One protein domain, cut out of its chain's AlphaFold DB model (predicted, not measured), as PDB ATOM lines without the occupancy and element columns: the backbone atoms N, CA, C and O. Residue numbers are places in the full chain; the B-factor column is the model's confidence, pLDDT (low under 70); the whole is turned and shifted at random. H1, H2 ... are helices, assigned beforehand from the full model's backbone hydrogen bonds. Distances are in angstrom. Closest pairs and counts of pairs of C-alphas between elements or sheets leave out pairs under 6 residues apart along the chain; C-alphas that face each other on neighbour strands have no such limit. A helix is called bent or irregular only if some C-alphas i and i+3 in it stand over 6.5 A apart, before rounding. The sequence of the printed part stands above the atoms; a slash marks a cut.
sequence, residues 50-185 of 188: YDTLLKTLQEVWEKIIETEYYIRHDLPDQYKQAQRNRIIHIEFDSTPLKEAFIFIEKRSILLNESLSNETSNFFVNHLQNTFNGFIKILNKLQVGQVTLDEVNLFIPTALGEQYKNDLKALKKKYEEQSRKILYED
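What this domain is: This is residues 50 to 185 of the 188 residues of an uncharacterized protein of Flavobacterium hercynium (UniProt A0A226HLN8). The domain is a rod of helices running lengthwise, built on two long bent helices, H1 and H3, that run the same way along it. In one part of the rod H1a, H2, H3a and H5 make an up-and-down bundle of four, each running against the one before it in the chain; the other part is thinner, with H4 packed on H3b, while H1b runs on from the bundle and the link of residues 85 to 94 folds back from its end to H2. The printed part has 136 residues with five named helices, in the order H1, H2, H3, H4, H5, and no named strand, and its class is all helix. It is only just loose, close to compact, with a radius of gyration of the C-alphas of 17.4 A, and the C-alphas span 61 by 26 by 19 A.

Where its parts are: The longest helix by residues is H1, residues 50 to 84. By its hydrogen bonds it was assigned as one helix, but it is bent: C-alphas 72 and 75 are 6.6 A apart. Its arm H1a, residues 50 to 72, begins with C-alpha 50 at (12.993, 13.772, 46.450) and is 33.5 A long from first to last C-alpha; its arm H1b, residues 75 to 84, is 14.4 A long. H3, residues 113 to 142, was also assigned as one helix by its hydrogen bonds and is bent: C-alphas 125 and 128 are 6.6 A apart. Its arms are H3a, residues 113 to 125, 18.0 A long with C-alpha 113 at (19.562, -1.061, 42.616), and H3b, residues 128 to 142, 22.0 A long. H2 holds residues 95 to 108 and measures 19.7 A. H4, residues 148 to 158, measures 15.9 A and is irregular, with C-alphas 152 and 155 7.1 A apart. H5, residues 161 to 183, measures 32.5 A and ends with C-alpha 183 at (2.702, 10.242, 44.839).

How they stand to each other: In the bundle, H1a touches H2 at a shallow tilt of 25 degrees, opposite ways, and their closest C-alphas, those of Val 60 and Ile 104, are 6.0 A apart. H1a touches H5 with residues 50 to 57 alone, opposite ways at a shallow tilt of 15 degrees; the closest C-alphas are those of Leu 54 and Ser 178, at 6.3 A. H2 and H3a form a helical hairpin, with the C-alphas of Ser 108 and Ser 116 closest at 4.8 A. H5 touches H3a with residues 166 to 173 alone, and the closest C-alphas, of Thr 119 and Leu 170, are 7.2 A apart. The arms H1a and H1b stand at a shallow tilt of 27 degrees, and H3a and H3b at one of 9 degrees. H3b and H4 form a second helical hairpin, with the C-alphas of Thr 130 and Ala 158 closest at 6.1 A. H1a and H4 only just touch, and only at their ends, with 3 pairs of C-alphas within 8 A; the closest are those of Arg 72 and Ile 155, at 6.6 A. H1b touches no helix, but is near H3b, and it is close to but not clearly touching H4, with the C-alphas of Pro 76 and Asn 152 7.7 A apart. Among the pairs that are apart are H2 and H5. Every O i to N i+4 pair is within hydrogen-bond range in H1a, H1b, H2, H3a, H3b and H5; in H4, 5 of 7 are.

The domain as a whole: The two C-alphas farthest apart, those of Gly 144 and Asp 185, are 61.8 A apart. The printed part has no cut. The links H2 to H3, H3 to H4 and H4 to H5 are tight, and the link H1 to H2, of 10 residues, is short. The mean pLDDT of the printed part is 83.7; residues 88 to 91 and 181 to 185 are under 70.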
ATOM      1  N   TYR A  50      13.935  13.925  47.558       71.12
ATOM      2  CA  TYR A  50      12.993  13.772  46.450       71.12
ATOM      3  C   TYR A  50      13.460  14.558  45.209       71.12
ATOM      4  O   TYR A  50      13.615  13.972  44.136       71.12
ATOM      5  N   ASP A  51      13.770  15.849  45.368       75.19
ATOM      6  CA  ASP A  51      14.183  16.722  44.262       75.19
ATOM      7  C   ASP A  51      15.501  16.225  43.647       75.19
ATOM      8  O   ASP A  51      15.672  16.206  42.426       75.19
ATOM      9  N   THR A  52      16.412  15.734  44.494       79.06
ATOM     10  CA  THR A  52      17.692  15.152  44.071       79.06
ATOM     11  C   THR A  52      17.507  13.884  43.233       79.06
ATOM     12  O   THR A  52      18.170  13.726  42.203       79.06
ATOM     13  N   LEU A  53      16.606  12.980  43.628       78.62
ATOM     14  CA  LEU A  53      16.330  11.745  42.884       78.62
ATOM     15  C   LEU A  53      15.675  12.023  41.530       78.62
ATOM     16  O   LEU A  53      16.073  11.439  40.522       78.62
ATOM     17  N   LEU A  54      14.699  12.933  41.495       80.94
ATOM     18  CA  LEU A  54      14.008  13.297  40.259       80.94
ATOM     19  C   LEU A  54      14.970  13.955  39.262       80.94
ATOM     20  O   LEU A  54      15.000  13.588  38.088       80.94
ATOM     21  N   LYS A  55      15.814  14.865  39.759       85.12
ATOM     22  CA  LYS A  55      16.881  15.481  38.972       85.12
ATOM     23  C   LYS A  55      17.877  14.444  38.459       85.12
ATOM     24  O   LYS A  55      18.256  14.501  37.299       85.12
ATOM     25  N   THR A  56      18.256  13.466  39.281       83.81
ATOM     26  CA  THR A  56      19.157  12.382  38.856       83.81
ATOM     27  C   THR A  56      18.558  11.576  37.701       83.81
ATOM     28  O   THR A  56      19.248  11.334  36.715       83.81
ATOM     29  N   LEU A  57      17.280  11.183  37.788       83.75
ATOM     30  CA  LEU A  57      16.593  10.468  36.704       83.75
ATOM     31  C   LEU A  57      16.600  11.274  35.400       83.75
ATOM     32  O   LEU A  57      16.872  10.720  34.335       83.75
ATOM     33  N   GLN A  58      16.324  12.577  35.490       84.38
ATOM     34  CA  GLN A  58      16.340  13.474  34.338       84.38
ATOM     35  C   GLN A  58      17.742  13.593  33.732       84.38
ATOM     36  O   GLN A  58      17.897  13.400  32.531       84.38
ATOM     37  N   GLU A  59      18.761  13.848  34.551       87.62
ATOM     38  CA  GLU A  59      20.141  13.995  34.089       87.62
ATOM     39  C   GLU A  59      20.661  12.716  33.402       87.62
ATOM     40  O   GLU A  59      21.318  12.779  32.362       87.62
ATOM     41  N   VAL A  60      20.361  11.537  33.959       86.50
ATOM     42  CA  VAL A  60      20.740  10.250  33.353       86.50
ATOM     43  C   VAL A  60      20.026  10.047  32.016       86.50
ATOM     44  O   VAL A  60      20.653   9.630  31.042       86.50
ATOM     45  N   TRP A  61      18.734  10.375  31.947       87.75
ATOM     46  CA  TRP A  61      17.965  10.293  30.707       87.75
ATOM     47  C   TRP A  61      18.522  11.221  29.622       87.75
ATOM     48  O   TRP A  61      18.745  10.785  28.495       87.75
ATOM     49  N   GLU A  62      18.796  12.478  29.966       87.88
ATOM     50  CA  GLU A  62      19.402  13.453  29.057       87.88
ATOM     51  C   GLU A  62      20.749  12.952  28.528       87.88
ATOM     52  O   GLU A  62      20.978  13.003  27.319       87.88
ATOM     53  N   LYS A  63      21.592  12.359  29.387       91.31
ATOM     54  CA  LYS A  63      22.893  11.832  28.954       91.31
ATOM     55  C   LYS A  63      22.773  10.637  28.005       91.31
ATOM     56  O   LYS A  63      23.583  10.507  27.085       91.31
ATOM     57  N   ILE A  64      21.764   9.780  28.180       82.81
ATOM     58  CA  ILE A  64      21.472   8.682  27.242       82.81
ATOM     59  C   ILE A  64      21.105   9.240  25.861       82.81
ATOM     60  O   ILE A  64      21.657   8.783  24.861       82.81
ATOM     61  N   ILE A  65      20.217  10.237  25.809       86.44
ATOM     62  CA  ILE A  65      19.776  10.862  24.551       86.44
ATOM     63  C   ILE A  65      20.924  11.611  23.866       86.44
ATOM     64  O   ILE A  65      21.111  11.477  22.661       86.44
ATOM     65  N   GLU A  66      21.729  12.357  24.626       88.31
ATOM     66  CA  GLU A  66      22.925  13.042  24.118       88.31
ATOM     67  C   GLU A  66      23.909  12.046  23.484       88.31
ATOM     68  O   GLU A  66      24.398  12.253  22.373       88.31
ATOM     69  N   THR A  67      24.145  10.915  24.154       87.56
ATOM     70  CA  THR A  67      25.051   9.875  23.647       87.56
ATOM     71  C   THR A  67      24.495   9.199  22.395       87.56
ATOM     72  O   THR A  67      25.242   8.923  21.455       87.56
ATOM     73  N   GLU A  68      23.186   8.933  22.355       86.25
ATOM     74  CA  GLU A  68      22.521   8.412  21.159       86.25
ATOM     75  C   GLU A  68      22.679   9.378  19.979       86.25
ATOM     76  O   GLU A  68      23.020   8.945  18.876       86.25
ATOM     77  N   TYR A  69      22.457  10.673  20.210       86.62
ATOM     78  CA  TYR A  69      22.588  11.701  19.185       86.62
ATOM     79  C   TYR A  69      23.999  11.713  18.594       86.62
ATOM     80  O   TYR A  69      24.158  11.618  17.375       86.62
ATOM     81  N   TYR A  70      25.017  11.730  19.457       88.12
ATOM     82  CA  TYR A  70      26.417  11.663  19.047       88.12
ATOM     83  C   TYR A  70      26.700  10.426  18.172       88.12
ATOM     84  O   TYR A  70      27.312  10.535  17.107       88.12
ATOM     85  N   ILE A  71      26.191   9.250  18.562       84.00
ATOM     86  CA  ILE A  71      26.352   8.012  17.785       84.00
ATOM     87  C   ILE A  71      25.643   8.095  16.429       84.00
ATOM     88  O   ILE A  71      26.205   7.675  15.421       84.00
ATOM     89  N   ARG A  72      24.417   8.621  16.369       82.38
ATOM     90  CA  ARG A  72      23.623   8.649  15.129       82.38
ATOM     91  C   ARG A  72      24.045   9.732  14.140       82.38
ATOM     92  O   ARG A  72      23.805   9.554  12.946       82.38
ATOM     93  N   HIS A  73      24.607  10.837  14.616       85.31
ATOM     94  CA  HIS A  73      24.805  12.036  13.804       85.31
ATOM     95  C   HIS A  73      26.276  12.439  13.729       85.31
ATOM     96  O   HIS A  73      26.853  12.428  12.640       85.31
ATOM     97  N   ASP A  74      26.905  12.698  14.872       85.56
ATOM     98  CA  ASP A  74      28.255  13.264  14.901       85.56
ATOM     99  C   ASP A  74      29.307  12.261  14.408       85.56
ATOM    100  O   ASP A  74      30.182  12.613  13.619       85.56
ATOM    101  N   LEU A  75      29.200  10.991  14.810       82.38
ATOM    102  CA  LEU A  75      30.105   9.921  14.374       82.38
ATOM    103  C   LEU A  75      30.092   9.700  12.852       82.38
ATOM    104  O   LEU A  75      31.163   9.728  12.232       82.38
ATOM    105  N   PRO A  76      28.920   9.510  12.210       82.56
ATOM    106  CA  PRO A  76      28.835   9.442  10.757       82.56
ATOM    107  C   PRO A  76      29.371  10.682  10.049       82.56
ATOM    108  O   PRO A  76      29.981  10.556   8.987       82.56
ATOM    109  N   ASP A  77      29.156  11.874  10.601       85.25
ATOM    110  CA  ASP A  77      29.594  13.110   9.959       85.25
ATOM    111  C   ASP A  77      31.108  13.321  10.078       85.25
ATOM    112  O   ASP A  77      31.737  13.667   9.075       85.25
ATOM    113  N   GLN A  78      31.720  12.989  11.221       82.69
ATOM    114  CA  GLN A  78      33.180  12.918  11.366       82.69
ATOM    115  C   GLN A  78      33.787  11.960  10.336       82.69
ATOM    116  O   GLN A  78      34.760  12.292   9.654       82.69
ATOM    117  N   TYR A  79      33.166  10.793  10.157       82.75
ATOM    118  CA  TYR A  79      33.596   9.822   9.160       82.75
ATOM    119  C   TYR A  79      33.477  10.360   7.721       82.75
ATOM    120  O   TYR A  79      34.457  10.340   6.973       82.75
ATOM    121  N   LYS A  80      32.318  10.909   7.327       81.81
ATOM    122  CA  LYS A  80      32.123  11.522   5.996       81.81
ATOM    123  C   LYS A  80      33.104  12.664   5.745       81.81
ATOM    124  O   LYS A  80      33.587  12.837   4.624       81.81
ATOM    125  N   GLN A  81      33.389  13.472   6.761       82.31
ATOM    126  CA  GLN A  81      34.321  14.587   6.655       82.31
ATOM    127  C   GLN A  81      35.758  14.089   6.466       82.31
ATOM    128  O   GLN A  81      36.456  14.580   5.577       82.31
ATOM    129  N   ALA A  82      36.175  13.061   7.208       77.44
ATOM    130  CA  ALA A  82      37.474  12.421   7.025       77.44
ATOM    131  C   ALA A  82      37.631  11.811   5.621       77.44
ATOM    132  O   ALA A  82      38.679  11.977   4.994       77.44
ATOM    133  N   GLN A  83      36.569  11.197   5.081       77.50
ATOM    134  CA  GLN A  83      36.550  10.718   3.695       77.50
ATOM    135  C   GLN A  83      36.739  11.853   2.681       77.50
ATOM    136  O   GLN A  83      37.584  11.750   1.790       77.50
ATOM    137  N   ARG A  84      35.982  12.952   2.814       82.06
ATOM    138  CA  ARG A  84      36.098  14.127   1.926       82.06
ATOM    139  C   ARG A  84      37.503  14.720   1.953       82.06
ATOM    140  O   ARG A  84      38.033  15.095   0.910       82.06
ATOM    141  N   ASN A  85      38.109  14.743   3.134       80.94
ATOM    142  CA  ASN A  85      39.439  15.292   3.365       80.94
ATOM    143  C   ASN A  85      40.571  14.298   3.050       80.94
ATOM    144  O   ASN A  85      41.737  14.649   3.207       80.94
ATOM    145  N   ARG A  86      40.247  13.078   2.589       77.81
ATOM    146  CA  ARG A  86      41.205  12.003   2.263       77.81
ATOM    147  C   ARG A  86      42.188  11.716   3.403       77.81
ATOM    148  O   ARG A  86      43.365  11.446   3.163       77.81
ATOM    149  N   ILE A  87      41.712  11.796   4.646       71.06
ATOM    150  CA  ILE A  87      42.550  11.549   5.818       71.06
ATOM    151  C   ILE A  87      42.885  10.056   5.862       71.06
ATOM    152  O   ILE A  87      41.996   9.208   5.822       71.06
ATOM    153  N   ILE A  88      44.180   9.739   5.930       63.09
ATOM    154  CA  ILE A  88      44.690   8.360   5.892       63.09
ATOM    155  C   ILE A  88      44.382   7.627   7.209       63.09
ATOM    156  O   ILE A  88      44.266   6.405   7.217       63.09
ATOM    157  N   HIS A  89      44.262   8.347   8.331       64.25
ATOM    158  CA  HIS A  89      43.935   7.807   9.655       64.25
ATOM    159  C   HIS A  89      42.771   8.588  10.267       64.25
ATOM    160  O   HIS A  89      42.837   9.808  10.381       64.25
ATOM    161  N   ILE A  90      41.706   7.888  10.654       66.56
ATOM    162  CA  ILE A  90      40.536   8.498  11.291       66.56
ATOM    163  C   ILE A  90      40.651   8.274  12.797       66.56
ATOM    164  O   ILE A  90      40.488   7.150  13.268       66.56
ATOM    165  N   GLU A  91      40.930   9.339  13.543       69.44
ATOM    166  CA  GLU A  91      40.785   9.346  14.998       69.44
ATOM    167  C   GLU A  91      39.400   9.890  15.342       69.44
ATOM    168  O   GLU A  91      39.076  11.037  15.036       69.44
ATOM    169  N   PHE A  92      38.565   9.046  15.945       72.38
ATOM    170  CA  PHE A  92      37.256   9.457  16.436       72.38
ATOM    171  C   PHE A  92      37.385  10.042  17.832       72.38
ATOM    172  O   PHE A  92      38.051   9.465  18.697       72.38
ATOM    173  N   ASP A  93      36.680  11.143  18.075       81.81
ATOM    174  CA  ASP A  93      36.594  11.694  19.418       81.81
ATOM    175  C   ASP A  93      35.733  10.791  20.307       81.81
ATOM    176  O   ASP A  93      34.509  10.860  20.282       81.81
ATOM    177  N   SER A  94      36.370   9.933  21.103       80.56
ATOM    178  CA  SER A  94      35.690   9.034  22.048       80.56
ATOM    179  C   SER A  94      35.248   9.709  23.354       80.56
ATOM    180  O   SER A  94      34.635   9.052  24.204       80.56
ATOM    181  N   THR A  95      35.541  11.002  23.533       87.81
ATOM    182  CA  THR A  95      35.265  11.745  24.772       87.81
ATOM    183  C   THR A  95      33.790  11.688  25.174       87.81
ATOM    184  O   THR A  95      33.531  11.296  26.316       87.81
ATOM    185  N   PRO A  96      32.811  11.926  24.273       85.94
ATOM    186  CA  PRO A  96      31.395  11.916  24.646       85.94
ATOM    187  C   PRO A  96      30.925  10.573  25.220       85.94
ATOM    188  O   PRO A  96      30.197  10.535  26.212       85.94
ATOM    189  N   LEU A  97      31.396   9.452  24.659       85.00
ATOM    190  CA  LEU A  97      31.040   8.116  25.145       85.00
ATOM    191  C   LEU A  97      31.672   7.820  26.510       85.00
ATOM    192  O   LEU A  97      31.017   7.269  27.397       85.00
ATOM    193  N   LYS A  98      32.945   8.186  26.685       86.31
ATOM    194  CA  LYS A  98      33.666   7.989  27.947       86.31
ATOM    195  C   LYS A  98      33.030   8.800  29.074       86.31
ATOM    196  O   LYS A  98      32.843   8.284  30.174       86.31
ATOM    197  N   GLU A  99      32.683  10.053  28.798       90.94
ATOM    198  CA  GLU A  99      31.998  10.919  29.754       90.94
ATOM    199  C   GLU A  99      30.615  10.388  30.108       90.94
ATOM    200  O   GLU A  99      30.273  10.343  31.287       90.94
ATOM    201  N   ALA A 100      29.841   9.937  29.119       88.31
ATOM    202  CA  ALA A 100      28.532   9.344  29.351       88.31
ATOM    203  C   ALA A 100      28.605   8.094  30.232       88.31
ATOM    204  O   ALA A 100      27.833   7.979  31.181       88.31
ATOM    205  N   PHE A 101      29.568   7.203  29.981       85.38
ATOM    206  CA  PHE A 101      29.762   6.006  30.798       85.38
ATOM    207  C   PHE A 101      30.049   6.366  32.262       85.38
ATOM    208  O   PHE A 101      29.341   5.921  33.163       85.38
ATOM    209  N   ILE A 102      31.033   7.243  32.494       86.44
ATOM    210  CA  ILE A 102      31.405   7.698  33.844       86.44
ATOM    211  C   ILE A 102      30.228   8.406  34.522       86.44
ATOM    212  O   ILE A 102      30.006   8.245  35.722       86.44
ATOM    213  N   PHE A 103      29.487   9.222  33.771       89.50
ATOM    214  CA  PHE A 103      28.338   9.955  34.281       89.50
ATOM    215  C   PHE A 103      27.231   9.007  34.742       89.50
ATOM    216  O   PHE A 103      26.767   9.109  35.878       89.50
ATOM    217  N   ILE A 104      26.840   8.069  33.879       80.56
ATOM    218  CA  ILE A 104      25.780   7.101  34.153       80.56
ATOM    219  C   ILE A 104      26.178   6.216  35.326       80.56
ATOM    220  O   ILE A 104      25.383   6.069  36.248       80.56
ATOM    221  N   GLU A 105      27.405   5.701  35.361       82.25
ATOM    222  CA  GLU A 105      27.901   4.901  36.484       82.25
ATOM    223  C   GLU A 105      27.814   5.675  37.812       82.25
ATOM    224  O   GLU A 105      27.240   5.192  38.791       82.25
ATOM    225  N   LYS A 106      28.298   6.923  37.836       86.12
ATOM    226  CA  LYS A 106      28.305   7.754  39.051       86.12
ATOM    227  C   LYS A 106      26.921   8.191  39.504       86.12
ATOM    228  O   LYS A 106      26.707   8.349  40.702       86.12
ATOM    229  N   ARG A 107      25.999   8.462  38.581       82.44
ATOM    230  CA  ARG A 107      24.650   8.948  38.910       82.44
ATOM    231  C   ARG A 107      23.675   7.818  39.200       82.44
ATOM    232  O   ARG A 107      22.795   7.992  40.040       82.44
ATOM    233  N   SER A 108      23.864   6.653  38.586       78.44
ATOM    234  CA  SER A 108      22.973   5.506  38.780       78.44
ATOM    235  C   SER A 108      23.026   4.951  40.205       78.44
ATOM    236  O   SER A 108      22.043   4.377  40.659       78.44
ATOM    237  N   ILE A 109      24.100   5.203  40.970       72.88
ATOM    238  CA  ILE A 109      24.180   4.848  42.401       72.88
ATOM    239  C   ILE A 109      23.086   5.504  43.260       72.88
ATOM    240  O   ILE A 109      22.758   5.012  44.335       72.88
ATOM    241  N   LEU A 110      22.532   6.629  42.799       73.81
ATOM    242  CA  LEU A 110      21.447   7.328  43.481       73.81
ATOM    243  C   LEU A 110      20.071   6.761  43.093       73.81
ATOM    244  O   LEU A 110      19.072   7.128  43.701       73.81
ATOM    245  N   LEU A 111      19.995   5.875  42.097       79.38
ATOM    246  CA  LEU A 111      18.773   5.160  41.731       79.38
ATOM    247  C   LEU A 111      18.587   3.925  42.619       79.38
ATOM    248  O   LEU A 111      19.484   3.519  43.355       79.38
ATOM    249  N   ASN A 112      17.411   3.294  42.538       81.31
ATOM    250  CA  ASN A 112      17.269   1.975  43.145       81.31
ATOM    251  C   ASN A 112      18.166   0.961  42.408       81.31
ATOM    252  O   ASN A 112      18.461   1.122  41.221       81.31
ATOM    253  N   GLU A 113      18.586  -0.085  43.116       81.31
ATOM    254  CA  GLU A 113      19.562  -1.061  42.616       81.31
ATOM    255  C   GLU A 113      19.129  -1.708  41.289       81.31
ATOM    256  O   GLU A 113      19.918  -1.801  40.350       81.31
ATOM    257  N   SER A 114      17.848  -2.074  41.168       88.00
ATOM    258  CA  SER A 114      17.298  -2.665  39.942       88.00
ATOM    259  C   SER A 114      17.413  -1.714  38.749       88.00
ATOM    260  O   SER A 114      17.884  -2.110  37.686       88.00
ATOM    261  N   LEU A 115      16.997  -0.458  38.911       87.81
ATOM    262  CA  LEU A 115      16.969   0.523  37.831       87.81
ATOM    263  C   LEU A 115      18.372   0.991  37.449       87.81
ATOM    264  O   LEU A 115      18.639   1.230  36.272       87.81
ATOM    265  N   SER A 116      19.268   1.089  38.430       86.38
ATOM    266  CA  SER A 116      20.690   1.346  38.207       86.38
ATOM    267  C   SER A 116      21.296   0.285  37.283       86.38
ATOM    268  O   SER A 116      21.850   0.610  36.230       86.38
ATOM    269  N   ASN A 117      21.081  -0.996  37.607       88.62
ATOM    270  CA  ASN A 117      21.576  -2.116  36.810       88.62
ATOM    271  C   ASN A 117      20.972  -2.137  35.404       88.62
ATOM    272  O   ASN A 117      21.685  -2.322  34.422       88.62
ATOM    273  N   GLU A 118      19.665  -1.919  35.282       91.44
ATOM    274  CA  GLU A 118      18.994  -1.880  33.981       91.44
ATOM    275  C   GLU A 118      19.470  -0.721  33.104       91.44
ATOM    276  O   GLU A 118      19.660  -0.909  31.905       91.44
ATOM    277  N   THR A 119      19.707   0.450  33.695       89.31
ATOM    278  CA  THR A 119      20.248   1.621  32.993       89.31
ATOM    279  C   THR A 119      21.651   1.343  32.468       89.31
ATOM    280  O   THR A 119      21.935   1.579  31.293       89.31
ATOM    281  N   SER A 120      22.520   0.811  33.330       87.38
ATOM    282  CA  SER A 120      23.889   0.452  32.961       87.38
ATOM    283  C   SER A 120      23.897  -0.604  31.853       87.38
ATOM    284  O   SER A 120      24.507  -0.406  30.802       87.38
ATOM    285  N   ASN A 121      23.118  -1.676  32.022       91.31
ATOM    286  CA  ASN A 121      22.990  -2.734  31.025       91.31
ATOM    287  C   ASN A 121      22.450  -2.204  29.696       91.31
ATOM    288  O   ASN A 121      22.970  -2.569  28.647       91.31
ATOM    289  N   PHE A 122      21.442  -1.330  29.715       92.12
ATOM    290  CA  PHE A 122      20.924  -0.694  28.506       92.12
ATOM    291  C   PHE A 122      22.019   0.091  27.773       92.12
ATOM    292  O   PHE A 122      22.219  -0.100  26.570       92.12
ATOM    293  N   PHE A 123      22.757   0.936  28.498       88.94
ATOM    294  CA  PHE A 123      23.820   1.759  27.930       88.94
ATOM    295  C   PHE A 123      24.934   0.907  27.306       88.94
ATOM    296  O   PHE A 123      25.325   1.135  26.159       88.94
ATOM    297  N   VAL A 124      25.406  -0.105  28.038       88.06
ATOM    298  CA  VAL A 124      26.459  -1.022  27.582       88.06
ATOM    299  C   VAL A 124      25.989  -1.832  26.375       88.06
ATOM    300  O   VAL A 124      26.670  -1.872  25.347       88.06
ATOM    301  N   ASN A 125      24.808  -2.449  26.472       91.00
ATOM    302  CA  ASN A 125      24.312  -3.371  25.455       91.00
ATOM    303  C   ASN A 125      24.043  -2.688  24.120       91.00
ATOM    304  O   ASN A 125      24.298  -3.299  23.081       91.00
ATOM    305  N   HIS A 126      23.561  -1.445  24.145       91.19
ATOM    306  CA  HIS A 126      23.132  -0.756  22.935       91.19
ATOM    307  C   HIS A 126      24.113   0.317  22.482       91.19
ATOM    308  O   HIS A 126      24.611   0.248  21.361       91.19
ATOM    309  N   LEU A 127      24.433   1.299  23.326       89.00
ATOM    310  CA  LEU A 127      25.193   2.476  22.892       89.00
ATOM    311  C   LEU A 127      26.694   2.182  22.798       89.00
ATOM    312  O   LEU A 127      27.304   2.409  21.751       89.00
ATOM    313  N   GLN A 128      27.287   1.594  23.839       87.38
ATOM    314  CA  GLN A 128      28.715   1.252  23.830       87.38
ATOM    315  C   GLN A 128      29.044   0.186  22.774       87.38
ATOM    316  O   GLN A 128      30.035   0.305  22.048       87.38
ATOM    317  N   ASN A 129      28.207  -0.846  22.649       91.62
ATOM    318  CA  ASN A 129      28.384  -1.871  21.623       91.62
ATOM    319  C   ASN A 129      28.218  -1.319  20.205       91.62
ATOM    320  O   ASN A 129      28.999  -1.697  19.332       91.62
ATOM    321  N   THR A 130      27.264  -0.409  19.972       90.69
ATOM    322  CA  THR A 130      27.109   0.247  18.664       90.69
ATOM    323  C   THR A 130      28.343   1.074  18.326       90.69
ATOM    324  O   THR A 130      28.881   0.926  17.234       90.69
ATOM    325  N   PHE A 131      28.857   1.868  19.269       88.19
ATOM    326  CA  PHE A 131      30.100   2.614  19.071       88.19
ATOM    327  C   PHE A 131      31.265   1.684  18.700       88.19
ATOM    328  O   PHE A 131      31.891   1.835  17.651       88.19
ATOM    329  N   ASN A 132      31.517   0.661  19.518       87.56
ATOM    330  CA  ASN A 132      32.610  -0.285  19.289       87.56
ATOM    331  C   ASN A 132      32.444  -1.059  17.974       87.56
ATOM    332  O   ASN A 132      33.421  -1.344  17.281       87.56
ATOM    333  N   GLY A 133      31.210  -1.422  17.632       89.38
ATOM    334  CA  GLY A 133      30.872  -2.077  16.376       89.38
ATOM    335  C   GLY A 133      31.108  -1.173  15.169       89.38
ATOM    336  O   GLY A 133      31.649  -1.645  14.170       89.38
ATOM    337  N   PHE A 134      30.808   0.123  15.290       88.25
ATOM    338  CA  PHE A 134      31.062   1.106  14.242       88.25
ATOM    339  C   PHE A 134      32.566   1.253  13.968       88.25
ATOM    340  O   PHE A 134      33.009   1.157  12.826       88.25
ATOM    341  N   ILE A 135      33.390   1.346  15.014       85.25
ATOM    342  CA  ILE A 135      34.855   1.348  14.853       85.25
ATOM    343  C   ILE A 135      35.344   0.053  14.181       85.25
ATOM    344  O   ILE A 135      36.173   0.081  13.271       85.25
ATOM    345  N   LYS A 136      34.800  -1.105  14.577       89.44
ATOM    346  CA  LYS A 136      35.165  -2.396  13.974       89.44
ATOM    347  C   LYS A 136      34.784  -2.489  12.496       89.44
ATOM    348  O   LYS A 136      35.588  -3.000  11.717       89.44
ATOM    349  N   ILE A 137      33.587  -2.048  12.098       88.69
ATOM    350  CA  ILE A 137      33.162  -2.113  10.689       88.69
ATOM    351  C   ILE A 137      33.975  -1.149   9.817       88.69
ATOM    352  O   ILE A 137      34.309  -1.490   8.686       88.69
ATOM    353  N   LEU A 138      34.411  -0.013  10.361       84.06
ATOM    354  CA  LEU A 138      35.322   0.897   9.667       84.06
ATOM    355  C   LEU A 138      36.694   0.277   9.393       84.06
ATOM    356  O   LEU A 138      37.211   0.392   8.284       84.06
ATOM    357  N   ASN A 139      37.259  -0.449  10.359       82.00
ATOM    358  CA  ASN A 139      38.516  -1.170  10.142       82.00
ATOM    359  C   ASN A 139      38.375  -2.247   9.053       82.00
ATOM    360  O   ASN A 139      39.311  -2.489   8.296       82.00
ATOM    361  N   LYS A 140      37.190  -2.861   8.927       86.06
ATOM    362  CA  LYS A 140      36.888  -3.810   7.844       86.06
ATOM    363  C   LYS A 140      36.787  -3.140   6.473       86.06
ATOM    364  O   LYS A 140      37.132  -3.768   5.473       86.06
ATOM    365  N   LEU A 141      36.345  -1.884   6.406       82.94
ATOM    366  CA  LEU A 141      36.296  -1.138   5.148       82.94
ATOM    367  C   LEU A 141      37.707  -0.893   4.600       82.94
ATOM    368  O   LEU A 141      37.929  -1.057   3.404       82.94
ATOM    369  N   GLN A 142      38.672  -0.556   5.464       75.94
ATOM    370  CA  GLN A 142      40.063  -0.308   5.054       75.94
ATOM    371  C   GLN A 142      40.706  -1.519   4.363       75.94
ATOM    372  O   GLN A 142      41.517  -1.357   3.456       75.94
ATOM    373  N   VAL A 143      40.323  -2.731   4.772       83.44
ATOM    374  CA  VAL A 143      40.801  -3.994   4.186       83.44
ATOM    375  C   VAL A 143      39.891  -4.529   3.071       83.44
ATOM    376  O   VAL A 143      40.088  -5.650   2.611       83.44
ATOM    377  N   GLY A 144      38.886  -3.756   2.640       80.94
ATOM    378  CA  GLY A 144      37.974  -4.112   1.546       80.94
ATOM    379  C   GLY A 144      36.989  -5.243   1.861       80.94
ATOM    380  O   GLY A 144      36.429  -5.831   0.940       80.94
ATOM    381  N   GLN A 145      36.783  -5.576   3.140       85.88
ATOM    382  CA  GLN A 145      35.892  -6.667   3.564       85.88
ATOM    383  C   GLN A 145      34.414  -6.272   3.625       85.88
ATOM    384  O   GLN A 145      33.556  -7.147   3.665       85.88
ATOM    385  N   VAL A 146      34.123  -4.974   3.684       88.06
ATOM    386  CA  VAL A 146      32.767  -4.411   3.682       88.06
ATOM    387  C   VAL A 146      32.727  -3.216   2.743       88.06
ATOM    388  O   VAL A 146      33.747  -2.581   2.475       88.06
ATOM    389  N   THR A 147      31.539  -2.904   2.254       85.69
ATOM    390  CA  THR A 147      31.249  -1.766   1.387       85.69
ATOM    391  C   THR A 147      30.946  -0.504   2.191       85.69
ATOM    392  O   THR A 147      30.650  -0.540   3.389       85.69
ATOM    393  N   LEU A 148      30.992   0.648   1.517       80.44
ATOM    394  CA  LEU A 148      30.604   1.921   2.120       80.44
ATOM    395  C   LEU A 148      29.122   1.937   2.534       80.44
ATOM    396  O   LEU A 148      28.781   2.513   3.566       80.44
ATOM    397  N   ASP A 149      28.255   1.281   1.763       85.06
ATOM    398  CA  ASP A 149      26.825   1.194   2.063       85.06
ATOM    399  C   ASP A 149      26.565   0.372   3.331       85.06
ATOM    400  O   ASP A 149      25.755   0.773   4.165       85.06
ATOM    401  N   GLU A 150      27.314  -0.714   3.546       85.62
ATOM    402  CA  GLU A 150      27.244  -1.497   4.786       85.62
ATOM    403  C   GLU A 150      27.676  -0.682   6.014       85.62
ATOM    404  O   GLU A 150      27.055  -0.786   7.072       85.62
ATOM    405  N   VAL A 151      28.690   0.179   5.878       84.81
ATOM    406  CA  VAL A 151      29.095   1.112   6.945       84.81
ATOM    407  C   VAL A 151      27.993   2.141   7.222       84.81
ATOM    408  O   VAL A 151      27.663   2.387   8.382       84.81
ATOM    409  N   ASN A 152      27.384   2.709   6.177       79.19
ATOM    410  CA  ASN A 152      26.314   3.705   6.308       79.19
ATOM    411  C   ASN A 152      25.031   3.124   6.927       79.19
ATOM    412  O   ASN A 152      24.319   3.824   7.648       79.19
ATOM    413  N   LEU A 153      24.736   1.847   6.671       85.31
ATOM    414  CA  LEU A 153      23.571   1.150   7.221       85.31
ATOM    415  C   LEU A 153      23.811   0.572   8.623       85.31
ATOM    416  O   LEU A 153      22.846   0.176   9.283       85.31
ATOM    417  N   PHE A 154      25.056   0.545   9.109       90.44
ATOM    418  CA  PHE A 154      25.407  -0.101  10.373       90.44
ATOM    419  C   PHE A 154      24.675   0.499  11.579       90.44
ATOM    420  O   PHE A 154      23.987  -0.228  12.291       90.44
ATOM    421  N   ILE A 155      24.792   1.814  11.810       84.62
ATOM    422  CA  ILE A 155      24.243   2.456  13.021       84.62
ATOM    423  C   ILE A 155      22.710   2.356  13.084       84.62
ATOM    424  O   ILE A 155      22.197   1.934  14.124       84.62
ATOM    425  N   PRO A 156      21.954   2.666  12.008       81.31
ATOM    426  CA  PRO A 156      20.503   2.476  12.006       81.31
ATOM    427  C   PRO A 156      20.078   1.027  12.270       81.31
ATOM    428  O   PRO A 156      19.067   0.802  12.931       81.31
ATOM    429  N   THR A 157      20.850   0.055  11.772       87.50
ATOM    430  CA  THR A 157      20.565  -1.374  11.959       87.50
ATOM    431  C   THR A 157      20.877  -1.829  13.384       87.50
ATOM    432  O   THR A 157      20.077  -2.538  13.992       87.50
ATOM    433  N   ALA A 158      22.012  -1.397  13.942       87.69
ATOM    434  CA  ALA A 158      22.440  -1.734  15.298       87.69
ATOM    435  C   ALA A 158      21.492  -1.155  16.364       87.69
ATOM    436  O   ALA A 158      21.100  -1.865  17.287       87.69
ATOM    437  N   LEU A 159      21.040   0.094  16.195       83.62
ATOM    438  CA  LEU A 159      20.031   0.743  17.049       83.62
ATOM    439  C   LEU A 159      18.598   0.521  16.528       83.62
ATOM    440  O   LEU A 159      17.778   1.449  16.504       83.62
ATOM    441  N   GLY A 160      18.325  -0.701  16.066       88.12
ATOM    442  CA  GLY A 160      17.061  -1.111  15.456       88.12
ATOM    443  C   GLY A 160      15.879  -1.197  16.434       88.12
ATOM    444  O   GLY A 160      15.842  -0.563  17.487       88.12
ATOM    445  N   GLU A 161      14.868  -1.998  16.093       89.12
ATOM    446  CA  GLU A 161      13.609  -2.062  16.859       89.12
ATOM    447  C   GLU A 161      13.776  -2.552  18.305       89.12
ATOM    448  O   GLU A 161      13.096  -2.056  19.203       89.12
ATOM    449  N   GLN A 162      14.706  -3.476  18.564       90.44
ATOM    450  CA  GLN A 162      14.969  -3.950  19.926       90.44
ATOM    451  C   GLN A 162      15.431  -2.809  20.843       90.44
ATOM    452  O   GLN A 162      14.866  -2.624  21.917       90.44
ATOM    453  N   TYR A 163      16.386  -1.995  20.385       91.44
ATOM    454  CA  TYR A 163      16.842  -0.808  21.105       91.44
ATOM    455  C   TYR A 163      15.681   0.135  21.446       91.44
ATOM    456  O   TYR A 163      15.553   0.574  22.587       91.44
ATOM    457  N   LYS A 164      14.797   0.415  20.479       90.06
ATOM    458  CA  LYS A 164      13.641   1.303  20.688       90.06
ATOM    459  C   LYS A 164      12.685   0.759  21.748       90.06
ATOM    460  O   LYS A 164      12.174   1.524  22.569       90.06
ATOM    461  N   ASN A 165      12.442  -0.549  21.733       93.25
ATOM    462  CA  ASN A 165      11.591  -1.211  22.716       93.25
ATOM    463  C   ASN A 165      12.209  -1.158  24.115       93.25
ATOM    464  O   ASN A 165      11.523  -0.771  25.063       93.25
ATOM    465  N   ASP A 166      13.502  -1.458  24.229       92.38
ATOM    466  CA  ASP A 166      14.233  -1.415  25.495       92.38
ATOM    467  C   ASP A 166      14.309   0.017  26.049       92.38
ATOM    468  O   ASP A 166      14.060   0.235  27.234       92.38
ATOM    469  N   LEU A 167      14.543   1.016  25.189       90.25
ATOM    470  CA  LEU A 167      14.559   2.435  25.561       90.25
ATOM    471  C   LEU A 167      13.189   2.885  26.077       90.25
ATOM    472  O   LEU A 167      13.088   3.567  27.097       90.25
ATOM    473  N   LYS A 168      12.111   2.481  25.396       89.81
ATOM    474  CA  LYS A 168      10.736   2.784  25.814       89.81
ATOM    475  C   LYS A 168      10.390   2.107  27.140       89.81
ATOM    476  O   LYS A 168       9.720   2.717  27.974       89.81
ATOM    477  N   ALA A 169      10.839   0.870  27.345       93.19
ATOM    478  CA  ALA A 169      10.657   0.156  28.601       93.19
ATOM    479  C   ALA A 169      11.416   0.838  29.749       93.19
ATOM    480  O   ALA A 169      10.828   1.076  30.805       93.19
ATOM    481  N   LEU A 170      12.677   1.221  29.528       91.12
ATOM    482  CA  LEU A 170      13.487   1.949  30.505       91.12
ATOM    483  C   LEU A 170      12.850   3.297  30.863       91.12
ATOM    484  O   LEU A 170      12.679   3.603  32.042       91.12
ATOM    485  N   LYS A 171      12.389   4.052  29.857       87.38
ATOM    486  CA  LYS A 171      11.646   5.304  30.060       87.38
ATOM    487  C   LYS A 171      10.428   5.100  30.954       87.38
ATOM    488  O   LYS A 171      10.219   5.857  31.897       87.38
ATOM    489  N   LYS A 172       9.635   4.059  30.690       91.94
ATOM    490  CA  LYS A 172       8.455   3.750  31.501       91.94
ATOM    491  C   LYS A 172       8.836   3.473  32.957       91.94
ATOM    492  O   LYS A 172       8.158   3.951  33.857       91.94
ATOM    493  N   LYS A 173       9.941   2.766  33.204       90.50
ATOM    494  CA  LYS A 173      10.434   2.525  34.568       90.50
ATOM    495  C   LYS A 173      10.919   3.801  35.255       90.50
ATOM    496  O   LYS A 173      10.669   3.973  36.446       90.50
ATOM    497  N   TYR A 174      11.541   4.722  34.516       86.75
ATOM    498  CA  TYR A 174      11.902   6.048  35.037       86.75
ATOM    499  C   TYR A 174      10.645   6.829  35.430       86.75
ATOM    500  O   TYR A 174      10.590   7.402  36.516       86.75
ATOM    501  N   GLU A 175       9.609   6.802  34.587       85.44
ATOM    502  CA  GLU A 175       8.311   7.419  34.877       85.44
ATOM    503  C   GLU A 175       7.612   6.760  36.074       85.44
ATOM    504  O   GLU A 175       7.037   7.456  36.905       85.44
ATOM    505  N   GLU A 176       7.667   5.433  36.200       88.19
ATOM    506  CA  GLU A 176       7.103   4.696  37.334       88.19
ATOM    507  C   GLU A 176       7.815   5.048  38.642       88.19
ATOM    508  O   GLU A 176       7.146   5.348  39.632       88.19
ATOM    509  N   GLN A 177       9.152   5.074  38.657       83.69
ATOM    510  CA  GLN A 177       9.910   5.501  39.831       83.69
ATOM    511  C   GLN A 177       9.643   6.976  40.152       83.69
ATOM    512  O   GLN A 177       9.401   7.301  41.309       83.69
ATOM    513  N   SER A 178       9.606   7.854  39.148       80.06
ATOM    514  CA  SER A 178       9.248   9.268  39.317       80.06
ATOM    515  C   SER A 178       7.851   9.431  39.925       80.06
ATOM    516  O   SER A 178       7.679  10.173  40.888       80.06
ATOM    517  N   ARG A 179       6.853   8.675  39.444       78.19
ATOM    518  CA  ARG A 179       5.489   8.682  39.996       78.19
ATOM    519  C   ARG A 179       5.436   8.158  41.424       78.19
ATOM    520  O   ARG A 179       4.758   8.766  42.241       78.19
ATOM    521  N   LYS A 180       6.132   7.063  41.738       78.75
ATOM    522  CA  LYS A 180       6.228   6.568  43.120       78.75
ATOM    523  C   LYS A 180       6.814   7.644  44.029       78.75
ATOM    524  O   LYS A 180       6.193   8.015  45.015       78.75
ATOM    525  N   ILE A 181       7.924   8.243  43.604       69.75
ATOM    526  CA  ILE A 181       8.588   9.347  44.302       69.75
ATOM    527  C   ILE A 181       7.634  10.554  44.491       69.75
ATOM    528  O   ILE A 181       7.618  11.146  45.565       69.75
ATOM    529  N   LEU A 182       6.802  10.890  43.497       66.12
ATOM    530  CA  LEU A 182       5.837  12.005  43.518       66.12
ATOM    531  C   LEU A 182       4.572  11.765  44.354       66.12
ATOM    532  O   LEU A 182       4.013  12.720  44.896       66.12
ATOM    533  N   TYR A 183       4.070  10.530  44.396       66.50
ATOM    534  CA  TYR A 183       2.702  10.242  44.839       66.50
ATOM    535  C   TYR A 183       2.600   9.238  45.999       66.50
ATOM    536  O   TYR A 183       1.505   9.093  46.540       66.50
ATOM    537  N   GLU A 184       3.689   8.601  46.448       55.91
ATOM    538  CA  GLU A 184       3.664   7.685  47.611       55.91
ATOM    539  C   GLU A 184       3.459   8.379  48.978       55.91
ATOM    540  O   GLU A 184       3.392   7.693  49.990       55.91
ATOM    541  N   ASP A 185       3.248   9.703  49.034       48.75
ATOM    542  CA  ASP A 185       2.958  10.449  50.280       48.75
ATOM    543  C   ASP A 185       1.579  11.157  50.264       48.75
ATOM    544  O   ASP A 185       1.388  12.208  50.874       48.75
TER     545      ASP A 185